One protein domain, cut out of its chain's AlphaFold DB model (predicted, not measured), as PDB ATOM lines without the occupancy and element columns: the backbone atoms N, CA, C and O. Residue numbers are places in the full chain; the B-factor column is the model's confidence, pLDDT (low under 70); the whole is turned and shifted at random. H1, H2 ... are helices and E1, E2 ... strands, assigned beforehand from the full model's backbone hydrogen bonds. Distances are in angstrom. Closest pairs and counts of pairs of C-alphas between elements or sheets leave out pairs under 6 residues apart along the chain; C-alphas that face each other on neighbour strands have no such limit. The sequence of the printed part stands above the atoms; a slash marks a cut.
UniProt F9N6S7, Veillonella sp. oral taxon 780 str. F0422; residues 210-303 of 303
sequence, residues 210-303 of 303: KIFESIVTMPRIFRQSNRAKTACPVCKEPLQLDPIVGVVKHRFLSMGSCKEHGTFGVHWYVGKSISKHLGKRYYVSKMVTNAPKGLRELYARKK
ATOM      1  N   LYS A 210      45.013 -43.641  -9.314       47.00
ATOM      2  CA  LYS A 210      44.480 -43.434  -7.961       47.00
ATOM      3  C   LYS A 210      43.038 -42.951  -8.035       47.00
ATOM      4  O   LYS A 210      42.769 -41.773  -8.258       47.00
ATOM      5  N   ILE A 211      42.107 -43.870  -7.799       45.97
ATOM      6  CA  ILE A 211      40.700 -43.522  -7.601       45.97
ATOM      7  C   ILE A 211      40.581 -42.853  -6.228       45.97
ATOM      8  O   ILE A 211      40.666 -43.518  -5.200       45.97
ATOM      9  N   PHE A 212      40.379 -41.538  -6.209       50.16
ATOM     10  CA  PHE A 212      39.975 -40.823  -5.001       50.16
ATOM     11  C   PHE A 212      38.456 -40.739  -4.963       50.16
ATOM     12  O   PHE A 212      37.855 -39.921  -5.654       50.16
ATOM     13  N   GLU A 213      37.826 -41.580  -4.151       43.81
ATOM     14  CA  GLU A 213      36.405 -41.445  -3.856       43.81
ATOM     15  C   GLU A 213      36.227 -40.314  -2.839       43.81
ATOM     16  O   GLU A 213      36.492 -40.480  -1.653       43.81
ATOM     17  N   SER A 214      35.811 -39.130  -3.290       46.34
ATOM     18  CA  SER A 214      35.353 -38.084  -2.375       46.34
ATOM     19  C   SER A 214      34.076 -37.437  -2.899       46.34
ATOM     20  O   SER A 214      33.892 -37.293  -4.109       46.34
ATOM     21  N   ILE A 215      33.220 -37.014  -1.970       45.28
ATOM     22  CA  ILE A 215      31.952 -36.302  -2.206       45.28
ATOM     23  C   ILE A 215      32.206 -34.850  -2.704       45.28
ATOM     24  O   ILE A 215      31.287 -34.048  -2.825       45.28
ATOM     25  N   VAL A 216      33.458 -34.462  -2.998       51.84
ATOM     26  CA  VAL A 216      33.875 -33.050  -3.061       51.84
ATOM     27  C   VAL A 216      34.382 -32.596  -4.440       51.84
ATOM     28  O   VAL A 216      34.800 -33.386  -5.281       51.84
ATOM     29  N   THR A 217      34.328 -31.276  -4.641       57.25
ATOM     30  CA  THR A 217      34.628 -30.485  -5.846       57.25
ATOM     31  C   THR A 217      36.035 -30.679  -6.448       57.25
ATOM     32  O   THR A 217      37.008 -30.987  -5.756       57.25
ATOM     33  N   MET A 218      36.154 -30.397  -7.755       55.22
ATOM     34  CA  MET A 218      37.382 -30.472  -8.574       55.22
ATOM     35  C   MET A 218      38.678 -29.945  -7.913       55.22
ATOM     36  O   MET A 218      39.694 -30.637  -7.984       55.22
ATOM     37  N   PRO A 219      38.709 -28.774  -7.237       58.53
ATOM     38  CA  PRO A 219      39.950 -28.249  -6.654       58.53
ATOM     39  C   PRO A 219      40.504 -29.107  -5.507       58.53
ATOM     40  O   PRO A 219      41.715 -29.162  -5.291       58.53
ATOM     41  N   ARG A 220      39.629 -29.792  -4.760       60.94
ATOM     42  CA  ARG A 220      40.031 -30.632  -3.621       60.94
ATOM     43  C   ARG A 220      40.643 -31.951  -4.091       60.94
ATOM     44  O   ARG A 220      41.577 -32.447  -3.465       60.94
ATOM     45  N   ILE A 221      40.169 -32.447  -5.230       63.75
ATOM     46  CA  ILE A 221      40.682 -33.633  -5.912       63.75
ATOM     47  C   ILE A 221      42.134 -33.428  -6.343       63.75
ATOM     48  O   ILE A 221      42.975 -34.249  -5.997       63.75
ATOM     49  N   PHE A 222      42.453 -32.309  -7.003       65.88
ATOM     50  CA  PHE A 222      43.830 -32.030  -7.424       65.88
ATOM     51  C   PHE A 222      44.789 -31.850  -6.243       65.88
ATOM     52  O   PHE A 222      45.907 -32.362  -6.271       65.88
ATOM     53  N   ARG A 223      44.355 -31.197  -5.153       63.47
ATOM     54  CA  ARG A 223      45.177 -31.091  -3.932       63.47
ATOM     55  C   ARG A 223      45.468 -32.456  -3.303       63.47
ATOM     56  O   ARG A 223      46.576 -32.671  -2.824       63.47
ATOM     57  N   GLN A 224      44.496 -33.370  -3.282       59.47
ATOM     58  CA  GLN A 224      44.682 -34.718  -2.735       59.47
ATOM     59  C   GLN A 224      45.477 -35.627  -3.679       59.47
ATOM     60  O   GLN A 224      46.351 -36.354  -3.213       59.47
ATOM     61  N   SER A 225      45.259 -35.545  -4.994       57.34
ATOM     62  CA  SER A 225      46.045 -36.294  -5.977       57.34
ATOM     63  C   SER A 225      47.493 -35.815  -6.048       57.34
ATOM     64  O   SER A 225      48.376 -36.637  -6.253       57.34
ATOM     65  N   ASN A 226      47.764 -34.531  -5.788       55.75
ATOM     66  CA  ASN A 226      49.125 -34.003  -5.654       55.75
ATOM     67  C   ASN A 226      49.867 -34.532  -4.414       55.75
ATOM     68  O   ASN A 226      51.093 -34.494  -4.388       55.75
ATOM     69  N   ARG A 227      49.165 -35.065  -3.397       50.28
ATOM     70  CA  ARG A 227      49.825 -35.762  -2.272       50.28
ATOM     71  C   ARG A 227      50.397 -37.117  -2.693       50.28
ATOM     72  O   ARG A 227      51.329 -37.609  -2.065       50.28
ATOM     73  N   ALA A 228      49.871 -37.708  -3.766       54.59
ATOM     74  CA  ALA A 228      50.482 -38.843  -4.435       54.59
ATOM     75  C   ALA A 228      51.543 -38.333  -5.419       54.59
ATOM     76  O   ALA A 228      51.210 -37.934  -6.536       54.59
ATOM     77  N   LYS A 229      52.809 -38.312  -4.987       67.25
ATOM     78  CA  LYS A 229      53.945 -37.857  -5.800       67.25
ATOM     79  C   LYS A 229      53.976 -38.614  -7.134       67.25
ATOM     80  O   LYS A 229      54.086 -39.833  -7.145       67.25
ATOM     81  N   THR A 230      53.860 -37.901  -8.254       78.12
ATOM     82  CA  THR A 230      54.025 -38.500  -9.586       78.12
ATOM     83  C   THR A 230      55.496 -38.842  -9.786       78.12
ATOM     84  O   THR A 230      56.343 -37.968  -9.642       78.12
ATOM     85  N   ALA A 231      55.797 -40.102 -10.087       79.69
ATOM     86  CA  ALA A 231      57.160 -40.603 -10.224       79.69
ATOM     87  C   ALA A 231      57.709 -40.427 -11.648       79.69
ATOM     88  O   ALA A 231      56.964 -40.473 -12.628       79.69
ATOM     89  N   CYS A 232      59.028 -40.275 -11.756       78.44
ATOM     90  CA  CYS A 232      59.745 -40.298 -13.019       78.44
ATOM     91  C   CYS A 232      59.630 -41.687 -13.673       78.44
ATOM     92  O   CYS A 232      59.806 -42.699 -12.985       78.44
ATOM     93  N   PRO A 233      59.404 -41.769 -14.998       69.19
ATOM     94  CA  PRO A 233      59.382 -43.036 -15.723       69.19
ATOM     95  C   PRO A 233      60.591 -43.922 -15.503       69.19
ATOM     96  O   PRO A 233      60.459 -45.148 -15.473       69.19
ATOM     97  N   VAL A 234      61.750 -43.275 -15.420       70.94
ATOM     98  CA  VAL A 234      63.047 -43.914 -15.563       70.94
ATOM     99  C   VAL A 234      63.572 -44.278 -14.180       70.94
ATOM    100  O   VAL A 234      63.574 -45.454 -13.832       70.94
ATOM    101  N   CYS A 235      63.885 -43.284 -13.346       79.00
ATOM    102  CA  CYS A 235      64.456 -43.512 -12.015       79.00
ATOM    103  C   CYS A 235      63.438 -43.680 -10.881       79.00
ATOM    104  O   CYS A 235      63.838 -43.935  -9.755       79.00
ATOM    105  N   LYS A 236      62.131 -43.525 -11.138       80.06
ATOM    106  CA  LYS A 236      61.052 -43.565 -10.123       80.06
ATOM    107  C   LYS A 236      61.086 -42.457  -9.063       80.06
ATOM    108  O   LYS A 236      60.138 -42.360  -8.285       80.06
ATOM    109  N   GLU A 237      62.082 -41.575  -9.082       83.94
ATOM    110  CA  GLU A 237      62.117 -40.398  -8.212       83.94
ATOM    111  C   GLU A 237      60.932 -39.452  -8.476       83.94
ATOM    112  O   GLU A 237      60.474 -39.338  -9.618       83.94
ATOM    113  N   PRO A 238      60.414 -38.743  -7.457       86.31
ATOM    114  CA  PRO A 238      59.323 -37.788  -7.626       86.31
ATOM    115  C   PRO A 238      59.627 -36.692  -8.657       86.31
ATOM    116  O   PRO A 238      60.652 -36.017  -8.583       86.31
ATOM    117  N   LEU A 239      58.689 -36.457  -9.576       85.94
ATOM    118  CA  LEU A 239      58.726 -35.325 -10.497       85.94
ATOM    119  C   LEU A 239      58.350 -34.029  -9.776       85.94
ATOM    120  O   LEU A 239      57.390 -33.985  -9.001       85.94
ATOM    121  N   GLN A 240      59.054 -32.948 -10.108       88.94
ATOM    122  CA  GLN A 240      58.633 -31.594  -9.766       88.94
ATOM    123  C   GLN A 240      57.548 -31.152 -10.752       88.94
ATOM    124  O   GLN A 240      57.830 -31.004 -11.938       88.94
ATOM    125  N   LEU A 241      56.312 -30.990 -10.274       88.06
ATOM    126  CA  LEU A 241      55.159 -30.694 -11.123       88.06
ATOM    127  C   LEU A 241      54.857 -29.197 -11.190       88.06
ATOM    128  O   LEU A 241      54.727 -28.536 -10.159       88.06
ATOM    129  N   ASP A 242      54.650 -28.711 -12.405       89.25
ATOM    130  CA  ASP A 242      54.070 -27.403 -12.686       89.25
ATOM    131  C   ASP A 242      52.542 -27.397 -12.435       89.25
ATOM    132  O   ASP A 242      51.932 -28.458 -12.252       89.25
ATOM    133  N   PRO A 243      51.883 -26.218 -12.435       88.19
ATOM    134  CA  PRO A 243      50.431 -26.124 -12.297       88.19
ATOM    135  C   PRO A 243      49.645 -26.956 -13.320       88.19
ATOM    136  O   PRO A 243      50.056 -27.170 -14.456       88.19
ATOM    137  N   ILE A 244      48.464 -27.415 -12.915       87.69
ATOM    138  CA  ILE A 244      47.575 -28.189 -13.782       87.69
ATOM    139  C   ILE A 244      46.712 -27.223 -14.597       87.69
ATOM    140  O   ILE A 244      45.959 -26.438 -14.024       87.69
ATOM    141  N   VAL A 245      46.778 -27.322 -15.924       84.44
ATOM    142  CA  VAL A 245      45.996 -26.513 -16.870       84.44
ATOM    143  C   VAL A 245      44.916 -27.348 -17.550       84.44
ATOM    144  O   VAL A 245      45.105 -28.531 -17.844       84.44
ATOM    145  N   GLY A 246      43.758 -26.746 -17.814       80.62
ATOM    146  CA  GLY A 246      42.661 -27.406 -18.521       80.62
ATOM    147  C   GLY A 246      42.933 -27.499 -20.021       80.62
ATOM    148  O   GLY A 246      43.157 -26.487 -20.678       80.62
ATOM    149  N   VAL A 247      42.862 -28.703 -20.591       73.00
ATOM    150  CA  VAL A 247      43.017 -28.899 -22.041       73.00
ATOM    151  C   VAL A 247      41.642 -28.905 -22.701       73.00
ATOM    152  O   VAL A 247      41.324 -27.988 -23.461       73.00
ATOM    153  N   VAL A 248      40.816 -29.903 -22.358       69.75
ATOM    154  CA  VAL A 248      39.439 -30.085 -22.854       69.75
ATOM    155  C   VAL A 248      38.598 -30.810 -21.804       69.75
ATOM    156  O   VAL A 248      38.903 -31.952 -21.465       69.75
ATOM    157  N   LYS A 249      37.493 -30.197 -21.355       72.69
ATOM    158  CA  LYS A 249      36.445 -30.767 -20.478       72.69
ATOM    159  C   LYS A 249      36.976 -31.528 -19.246       72.69
ATOM    160  O   LYS A 249      37.079 -30.953 -18.172       72.69
ATOM    161  N   HIS A 250      37.280 -32.818 -19.403       69.31
ATOM    162  CA  HIS A 250      37.746 -33.739 -18.357       69.31
ATOM    163  C   HIS A 250      39.258 -34.008 -18.396       69.31
ATOM    164  O   HIS A 250      39.754 -34.792 -17.593       69.31
ATOM    165  N   ARG A 251      39.986 -33.395 -19.334       73.81
ATOM    166  CA  ARG A 251      41.425 -33.564 -19.541       73.81
ATOM    167  C   ARG A 251      42.181 -32.322 -19.109       73.81
ATOM    168  O   ARG A 251      41.848 -31.207 -19.520       73.81
ATOM    169  N   PHE A 252      43.235 -32.548 -18.350       83.06
ATOM    170  CA  PHE A 252      44.139 -31.529 -17.858       83.06
ATOM    171  C   PHE A 252      45.581 -31.973 -18.087       83.06
ATOM    172  O   PHE A 252      45.853 -33.150 -18.319       83.06
ATOM    173  N   LEU A 253      46.502 -31.025 -18.030       82.38
ATOM    174  CA  LEU A 253      47.912 -31.240 -18.314       82.38
ATOM    175  C   LEU A 253      48.755 -30.481 -17.290       82.38
ATOM    176  O   LEU A 253      48.405 -29.373 -16.909       82.38
ATOM    177  N   SER A 254      49.866 -31.059 -16.861       90.50
ATOM    178  CA  SER A 254      50.944 -30.353 -16.165       90.50
ATOM    179  C   SER A 254      52.288 -30.853 -16.674       90.50
ATOM    180  O   SER A 254      52.375 -31.977 -17.166       90.50
ATOM    181  N   MET A 255      53.340 -30.051 -16.548       89.62
ATOM    182  CA  MET A 255      54.710 -30.502 -16.814       89.62
ATOM    183  C   MET A 255      55.339 -31.074 -15.551       89.62
ATOM    184  O   MET A 255      55.045 -30.617 -14.452       89.62
ATOM    185  N   GLY A 256      56.160 -32.111 -15.708       89.38
ATOM    186  CA  GLY A 256      56.911 -32.736 -14.628       89.38
ATOM    187  C   GLY A 256      58.397 -32.772 -14.947       89.38
ATOM    188  O   GLY A 256      58.787 -33.323 -15.970       89.38
ATOM    189  N   SER A 257      59.229 -32.223 -14.071       89.56
ATOM    190  CA  SER A 257      60.680 -32.169 -14.257       89.56
ATOM    191  C   SER A 257      61.384 -33.200 -13.378       89.56
ATOM    192  O   SER A 257      61.166 -33.255 -12.166       89.56
ATOM    193  N   CYS A 258      62.234 -34.022 -13.997       87.50
ATOM    194  CA  CYS A 258      63.192 -34.905 -13.341       87.50
ATOM    195  C   CYS A 258      64.598 -34.316 -13.494       87.50
ATOM    196  O   CYS A 258      64.969 -33.900 -14.591       87.50
ATOM    197  N   LYS A 259      65.396 -34.330 -12.420       87.00
ATOM    198  CA  LYS A 259      66.769 -33.797 -12.435       87.00
ATOM    199  C   LYS A 259      67.675 -34.497 -13.454       87.00
ATOM    200  O   LYS A 259      68.502 -33.841 -14.068       87.00
ATOM    201  N   GLU A 260      67.498 -35.803 -13.635       82.00
ATOM    202  CA  GLU A 260      68.366 -36.631 -14.485       82.00
ATOM    203  C   GLU A 260      67.775 -36.888 -15.875       82.00
ATOM    204  O   GLU A 260      68.496 -36.938 -16.866       82.00
ATOM    205  N   HIS A 261      66.451 -37.034 -15.964       77.81
ATOM    206  CA  HIS A 261      65.783 -37.544 -17.169       77.81
ATOM    207  C   HIS A 261      64.981 -36.480 -17.931       77.81
ATOM    208  O   HIS A 261      64.284 -36.800 -18.894       77.81
ATOM    209  N   GLY A 262      65.072 -35.214 -17.515       84.88
ATOM    210  CA  GLY A 262      64.453 -34.083 -18.204       84.88
ATOM    211  C   GLY A 262      62.959 -33.910 -17.916       84.88
ATOM    212  O   GLY A 262      62.471 -34.214 -16.825       84.88
ATOM    213  N   THR A 263      62.237 -33.350 -18.890       85.06
ATOM    214  CA  THR A 263      60.832 -32.941 -18.740       85.06
ATOM    215  C   THR A 263      59.862 -33.964 -19.323       85.06
ATOM    216  O   THR A 263      60.022 -34.451 -20.444       85.06
ATOM    217  N   PHE A 264      58.784 -34.202 -18.584       82.88
ATOM    218  CA  PHE A 264      57.703 -35.116 -18.906       82.88
ATOM    219  C   PHE A 264      56.352 -34.401 -18.947       82.88
ATOM    220  O   PHE A 264      56.101 -33.439 -18.219       82.88
ATOM    221  N   GLY A 265      55.464 -34.897 -19.804       81.50
ATOM    222  CA  GLY A 265      54.057 -34.534 -19.825       81.50
ATOM    223  C   GLY A 265      53.285 -35.321 -18.779       81.50
ATOM    224  O   GLY A 265      53.330 -36.543 -18.801       81.50
ATOM    225  N   VAL A 266      52.556 -34.659 -17.884       82.31
ATOM    226  CA  VAL A 266      51.662 -35.315 -16.923       82.31
ATOM    227  C   VAL A 266      50.223 -34.995 -17.299       82.31
ATOM    228  O   VAL A 266      49.725 -33.892 -17.081       82.31
ATOM    229  N   HIS A 267      49.551 -35.967 -17.898       75.75
ATOM    230  CA  HIS A 267      48.162 -35.864 -18.324       75.75
ATOM    231  C   HIS A 267      47.261 -36.323 -17.195       75.75
ATOM    232  O   HIS A 267      47.443 -37.410 -16.648       75.75
ATOM    233  N   TRP A 268      46.258 -35.519 -16.883       76.69
ATOM    234  CA  TRP A 268      45.271 -35.814 -15.861       76.69
ATOM    235  C   TRP A 268      43.911 -35.969 -16.512       76.69
ATOM    236  O   TRP A 268      43.489 -35.154 -17.334       76.69
ATOM    237  N   TYR A 269      43.191 -36.991 -16.093       72.31
ATOM    238  CA  TYR A 269      41.809 -37.194 -16.459       72.31
ATOM    239  C   TYR A 269      40.963 -37.159 -15.200       72.31
ATOM    240  O   TYR A 269      41.232 -37.915 -14.269       72.31
ATOM    241  N   VAL A 270      39.937 -36.312 -15.183       73.31
ATOM    242  CA  VAL A 270      38.989 -36.246 -14.071       73.31
ATOM    243  C   VAL A 270      37.587 -36.549 -14.560       73.31
ATOM    244  O   VAL A 270      36.942 -35.732 -15.223       73.31
ATOM    245  N   GLY A 271      37.111 -37.738 -14.211       68.06
ATOM    246  CA  GLY A 271      35.766 -38.178 -14.535       68.06
ATOM    247  C   GLY A 271      34.809 -38.050 -13.357       68.06
ATOM    248  O   GLY A 271      35.209 -37.894 -12.202       68.06
ATOM    249  N   LYS A 272      33.515 -38.128 -13.673       71.31
ATOM    250  CA  LYS A 272      32.416 -38.148 -12.704       71.31
ATOM    251  C   LYS A 272      31.575 -39.406 -12.902       71.31
ATOM    252  O   LYS A 272      31.373 -39.853 -14.026       71.31
ATOM    253  N   SER A 273      31.073 -39.958 -11.813       62.22
ATOM    254  CA  SER A 273      30.124 -41.069 -11.777       62.22
ATOM    255  C   SER A 273      29.036 -40.748 -10.755       62.22
ATOM    256  O   SER A 273      29.283 -40.013  -9.802       62.22
ATOM    257  N   ILE A 274      27.825 -41.248 -10.966       63.28
ATOM    258  CA  ILE A 274      26.717 -41.079 -10.023       63.28
ATOM    259  C   ILE A 274      26.405 -42.463  -9.467       63.28
ATOM    260  O   ILE A 274      26.024 -43.360 -10.214       63.28
ATOM    261  N   SER A 275      26.619 -42.647  -8.168       58.97
ATOM    262  CA  SER A 275      26.209 -43.850  -7.447       58.97
ATOM    263  C   SER A 275      24.806 -43.649  -6.888       58.97
ATOM    264  O   SER A 275      24.535 -42.610  -6.287       58.97
ATOM    265  N   LYS A 276      23.940 -44.662  -7.027       55.62
ATOM    266  CA  LYS A 276      22.592 -44.660  -6.433       55.62
ATOM    267  C   LYS A 276      22.622 -44.489  -4.907       55.62
ATOM    268  O   LYS A 276      21.706 -43.896  -4.361       55.62
ATOM    269  N   HIS A 277      23.677 -44.968  -4.243       59.19
ATOM    270  CA  HIS A 277      23.798 -44.945  -2.778       59.19
ATOM    271  C   HIS A 277      24.676 -43.808  -2.242       59.19
ATOM    272  O   HIS A 277      24.483 -43.365  -1.119       59.19
ATOM    273  N   LEU A 278      25.657 -43.342  -3.024       60.56
ATOM    274  CA  LEU A 278      26.697 -42.406  -2.557       60.56
ATOM    275  C   LEU A 278      26.677 -41.049  -3.283       60.56
ATOM    276  O   LEU A 278      27.532 -40.203  -3.032       60.56
ATOM    277  N   GLY A 279      25.745 -40.832  -4.216       66.69
ATOM    278  CA  GLY A 279      25.653 -39.589  -4.982       66.69
ATOM    279  C   GLY A 279      26.788 -39.403  -6.001       66.69
ATOM    280  O   GLY A 279      27.306 -40.366  -6.576       66.69
ATOM    281  N   LYS A 280      27.149 -38.141  -6.283       62.31
ATOM    282  CA  LYS A 280      28.206 -37.786  -7.249       62.31
ATOM    283  C   LYS A 280      29.585 -38.150  -6.695       62.31
ATOM    284  O   LYS A 280      30.006 -37.651  -5.660       62.31
ATOM    285  N   ARG A 281      30.314 -38.965  -7.451       62.09
ATOM    286  CA  ARG A 281      31.688 -39.391  -7.191       62.09
ATOM    287  C   ARG A 281      32.586 -38.941  -8.326       62.09
ATOM    288  O   ARG A 281      32.215 -39.064  -9.492       62.09
ATOM    289  N   TYR A 282      33.785 -38.497  -7.998       67.00
ATOM    290  CA  TYR A 282      34.805 -38.170  -8.987       67.00
ATOM    291  C   TYR A 282      35.929 -39.205  -8.957       67.00
ATOM    292  O   TYR A 282      36.098 -39.905  -7.965       67.00
ATOM    293  N   TYR A 283      36.673 -39.332 -10.051       65.25
ATOM    294  CA  TYR A 283      37.877 -40.159 -10.112       65.25
ATOM    295  C   TYR A 283      38.958 -39.451 -10.920       65.25
ATOM    296  O   TYR A 283      38.641 -38.715 -11.857       65.25
ATOM    297  N   VAL A 284      40.222 -39.687 -10.559       69.62
ATOM    298  CA  VAL A 284      41.386 -39.127 -11.250       69.62
ATOM    299  C   VAL A 284      42.233 -40.250 -11.809       69.62
ATOM    300  O   VAL A 284      42.604 -41.175 -11.093       69.62
ATOM    301  N   SER A 285      42.591 -40.134 -13.077       68.12
ATOM    302  CA  SER A 285      43.677 -40.905 -13.666       68.12
ATOM    303  C   SER A 285      44.802 -39.954 -14.033       68.12
ATOM    304  O   SER A 285      44.536 -38.845 -14.497       68.12
ATOM    305  N   LYS A 286      46.050 -40.383 -13.846       73.38
ATOM    306  CA  LYS A 286      47.223 -39.646 -14.310       73.38
ATOM    307  C   LYS A 286      48.101 -40.522 -15.194       73.38
ATOM    308  O   LYS A 286      48.192 -41.730 -14.995       73.38
ATOM    309  N   MET A 287      48.704 -39.908 -16.202       70.75
ATOM    310  CA  MET A 287      49.604 -40.543 -17.160       70.75
ATOM    311  C   MET A 287      50.833 -39.662 -17.321       70.75
ATOM    312  O   MET A 287      50.692 -38.457 -17.506       70.75
ATOM    313  N   VAL A 288      52.017 -40.270 -17.306       73.56
ATOM    314  CA  VAL A 288      53.264 -39.584 -17.636       73.56
ATOM    315  C   VAL A 288      53.691 -39.980 -19.053       73.56
ATOM    316  O   VAL A 288      53.647 -41.150 -19.422       73.56
ATOM    317  N   THR A 289      54.054 -38.994 -19.866       67.69
ATOM    318  CA  THR A 289      54.563 -39.142 -21.237       67.69
ATOM    319  C   THR A 289      55.842 -38.333 -21.391       67.69
ATOM    320  O   THR A 289      56.152 -37.483 -20.557       67.69
ATOM    321  N   ASN A 290      56.557 -38.490 -22.504       65.94
ATOM    322  CA  ASN A 290      57.564 -37.499 -22.890       65.94
ATOM    323  C   ASN A 290      56.909 -36.119 -23.091       65.94
ATOM    324  O   ASN A 290      55.695 -36.024 -23.306       65.94
ATOM    325  N   ALA A 291      57.709 -35.051 -23.035       72.25
ATOM    326  CA  ALA A 291      57.272 -33.681 -23.311       72.25
ATOM    327  C   ALA A 291      57.792 -33.178 -24.677       72.25
ATOM    328  O   ALA A 291      58.688 -32.325 -24.726       72.25
ATOM    329  N   PRO A 292      57.267 -33.680 -25.817       62.69
ATOM    330  CA  PRO A 292      57.670 -33.187 -27.132       62.69
ATOM    331  C   PRO A 292      57.339 -31.696 -27.283       62.69
ATOM    332  O   PRO A 292      56.519 -31.144 -26.544       62.69
ATOM    333  N   LYS A 293      57.983 -31.023 -28.246       61.91
ATOM    334  CA  LYS A 293      57.829 -29.572 -28.470       61.91
ATOM    335  C   LYS A 293      56.352 -29.155 -28.568       61.91
ATOM    336  O   LYS A 293      55.935 -28.277 -27.821       61.91
ATOM    337  N   GLY A 294      55.545 -29.867 -29.357       58.53
ATOM    338  CA  GLY A 294      54.116 -29.565 -29.505       58.53
ATOM    339  C   GLY A 294      53.296 -29.701 -28.214       58.53
ATOM    340  O   GLY A 294      52.389 -28.906 -27.975       58.53
ATOM    341  N   LEU A 295      53.630 -30.652 -27.329       65.12
ATOM    342  CA  LEU A 295      52.951 -30.781 -26.032       65.12
ATOM    343  C   LEU A 295      53.317 -29.623 -25.095       65.12
ATOM    344  O   LEU A 295      52.453 -29.105 -24.389       65.12
ATOM    345  N   ARG A 296      54.584 -29.189 -25.119       72.62
ATOM    346  CA  ARG A 296      55.055 -28.020 -24.362       72.62
ATOM    347  C   ARG A 296      54.394 -26.730 -24.852       72.62
ATOM    348  O   ARG A 296      53.954 -25.931 -24.033       72.62
ATOM    349  N   GLU A 297      54.249 -26.561 -26.163       70.81
ATOM    350  CA  GLU A 297      53.522 -25.433 -26.765       70.81
ATOM    351  C   GLU A 297      52.030 -25.457 -26.414       70.81
ATOM    352  O   GLU A 297      51.455 -24.428 -26.064       70.81
ATOM    353  N   LEU A 298      51.386 -26.631 -26.449       70.38
ATOM    354  CA  LEU A 298      50.004 -26.781 -25.990       70.38
ATOM    355  C   LEU A 298      49.853 -26.365 -24.525       70.38
ATOM    356  O   LEU A 298      48.927 -25.623 -24.210       70.38
ATOM    357  N   TYR A 299      50.750 -26.830 -23.657       79.69
ATOM    358  CA  TYR A 299      50.752 -26.471 -22.245       79.69
ATOM    359  C   TYR A 299      50.933 -24.959 -22.048       79.69
ATOM    360  O   TYR A 299      50.146 -24.344 -21.334       79.69
ATOM    361  N   ALA A 300      51.894 -24.346 -22.744       84.44
ATOM    362  CA  ALA A 300      52.152 -22.909 -22.673       84.44
ATOM    363  C   ALA A 300      50.947 -22.061 -23.115       84.44
ATOM    364  O   ALA A 300      50.666 -21.048 -22.492       84.44
ATOM    365  N   ARG A 301      50.193 -22.493 -24.137       79.06
ATOM    366  CA  ARG A 301      48.966 -21.805 -24.593       79.06
ATOM    367  C   ARG A 301      47.790 -21.900 -23.618       79.06
ATOM    368  O   ARG A 301      46.823 -21.162 -23.767       79.06
ATOM    369  N   LYS A 302      47.803 -22.881 -22.715       78.38
ATOM    370  CA  LYS A 302      46.709 -23.167 -21.773       78.38
ATOM    371  C   LYS A 302      46.986 -22.656 -20.356       78.38
ATOM    372  O   LYS A 302      46.076 -22.720 -19.529       78.38
ATOM    373  N   LYS A 303      48.221 -22.234 -20.083       79.44
ATOM    374  CA  LYS A 303      48.655 -21.602 -18.837       79.44
ATOM    375  C   LYS A 303      48.236 -20.138 -18.821       79.44
ATOM    376  O   LYS A 303      47.831 -19.692 -17.729       79.44
TER     377      LYS A 303
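What this domain is: This is residues 210 to 303 of the 303 residues of a protein of Veillonella sp. oral taxon 780 str. F0422 (UniProt F9N6S7). A long, strongly twisted sheet of four strands makes the body, its length drawn out by the hairpin E3 and E4, with the two helices set on it at separate places: H2 over E2 and E3, and H1 over E4. The stretch of residues 226 to 244, which has no named element, links H1 to E1, and its residues 240 to 241 pair with E2. The printed part has 94 residues, with named elements in the order H1, E1, E2, E3, E4, H2; the sheet order is E1, E2, E3, E4, antiparallel throughout, and the class is mixed, helices and strands. The whole is compact, with a radius of gyration of the C-alphas of 14.2 A, yet elongated, spanning 46 by 28 by 16 A.

Where its parts are: E3 is residues 262 to 275, 40.9 A from first to last C-alpha, beginning at (64.453, -34.083, -18.204). E4 is residues 279 to 290, 36.7 A long. E2 is residues 251 to 258, 22.7 A long, and E1 is residues 245 to 248, 9.6 A long. H1 is residues 218 to 225, 10.8 A long, with C-alpha 218 at (37.382, -30.472, -8.574). H2 is residues 293 to 302, 14.5 A long, with C-alpha 302 at (46.709, -23.167, -21.773).

How they stand to each other: The strands form a meander, each the antiparallel neighbour of the one before. In the hairpin E3 and E4, at 162 degrees, N 269 and O 285 are 2.8 A apart. In the hairpin E2 and E3, at 146 degrees, N 254 and O 266 are 2.8 A apart. In the hairpin E1 and E2, at 139 degrees, N 245 and O 253 are 2.8 A apart. Residues 240 to 241 pair antiparallel with residues 256 to 257 of E2. H2 and the sheet make two layers, a helix on one face of a sheet. H2 has a height over the sheet of 8.4 A and lies over E2 and, only just, E3, with 3 C-alphas falling on E3; it runs slantwise to the strands, at 57 degrees to E2 on the local plane. The closest C-alphas of E2 and H2 are those of Leu 253 and Tyr 299, 6.8 A apart. H1 is on the sheet too, over E4, at a height over the sheet of 9.7 A; it runs only just slantwise, at 57 degrees to E4 on the local plane. The closest C-alphas of H1 and E4 are those of Ser 225 and Val 284, 7.6 A apart. H1 and H2 are apart. In H1 and H2 every O i to N i+4 pair is within hydrogen-bond range.

The domain as a whole: The two C-alphas farthest apart are those of Glu 260 and Lys 276, 47.2 A. The printed part has no cut, and Lys 303 is the chain's last residue. The link from H1 to E1 is long, with 19 residues; the other links are tight. Mean pLDDT of the printed part is 71.0, with 43 residues under 70, among them residues 210 to 229 and 273 to 285.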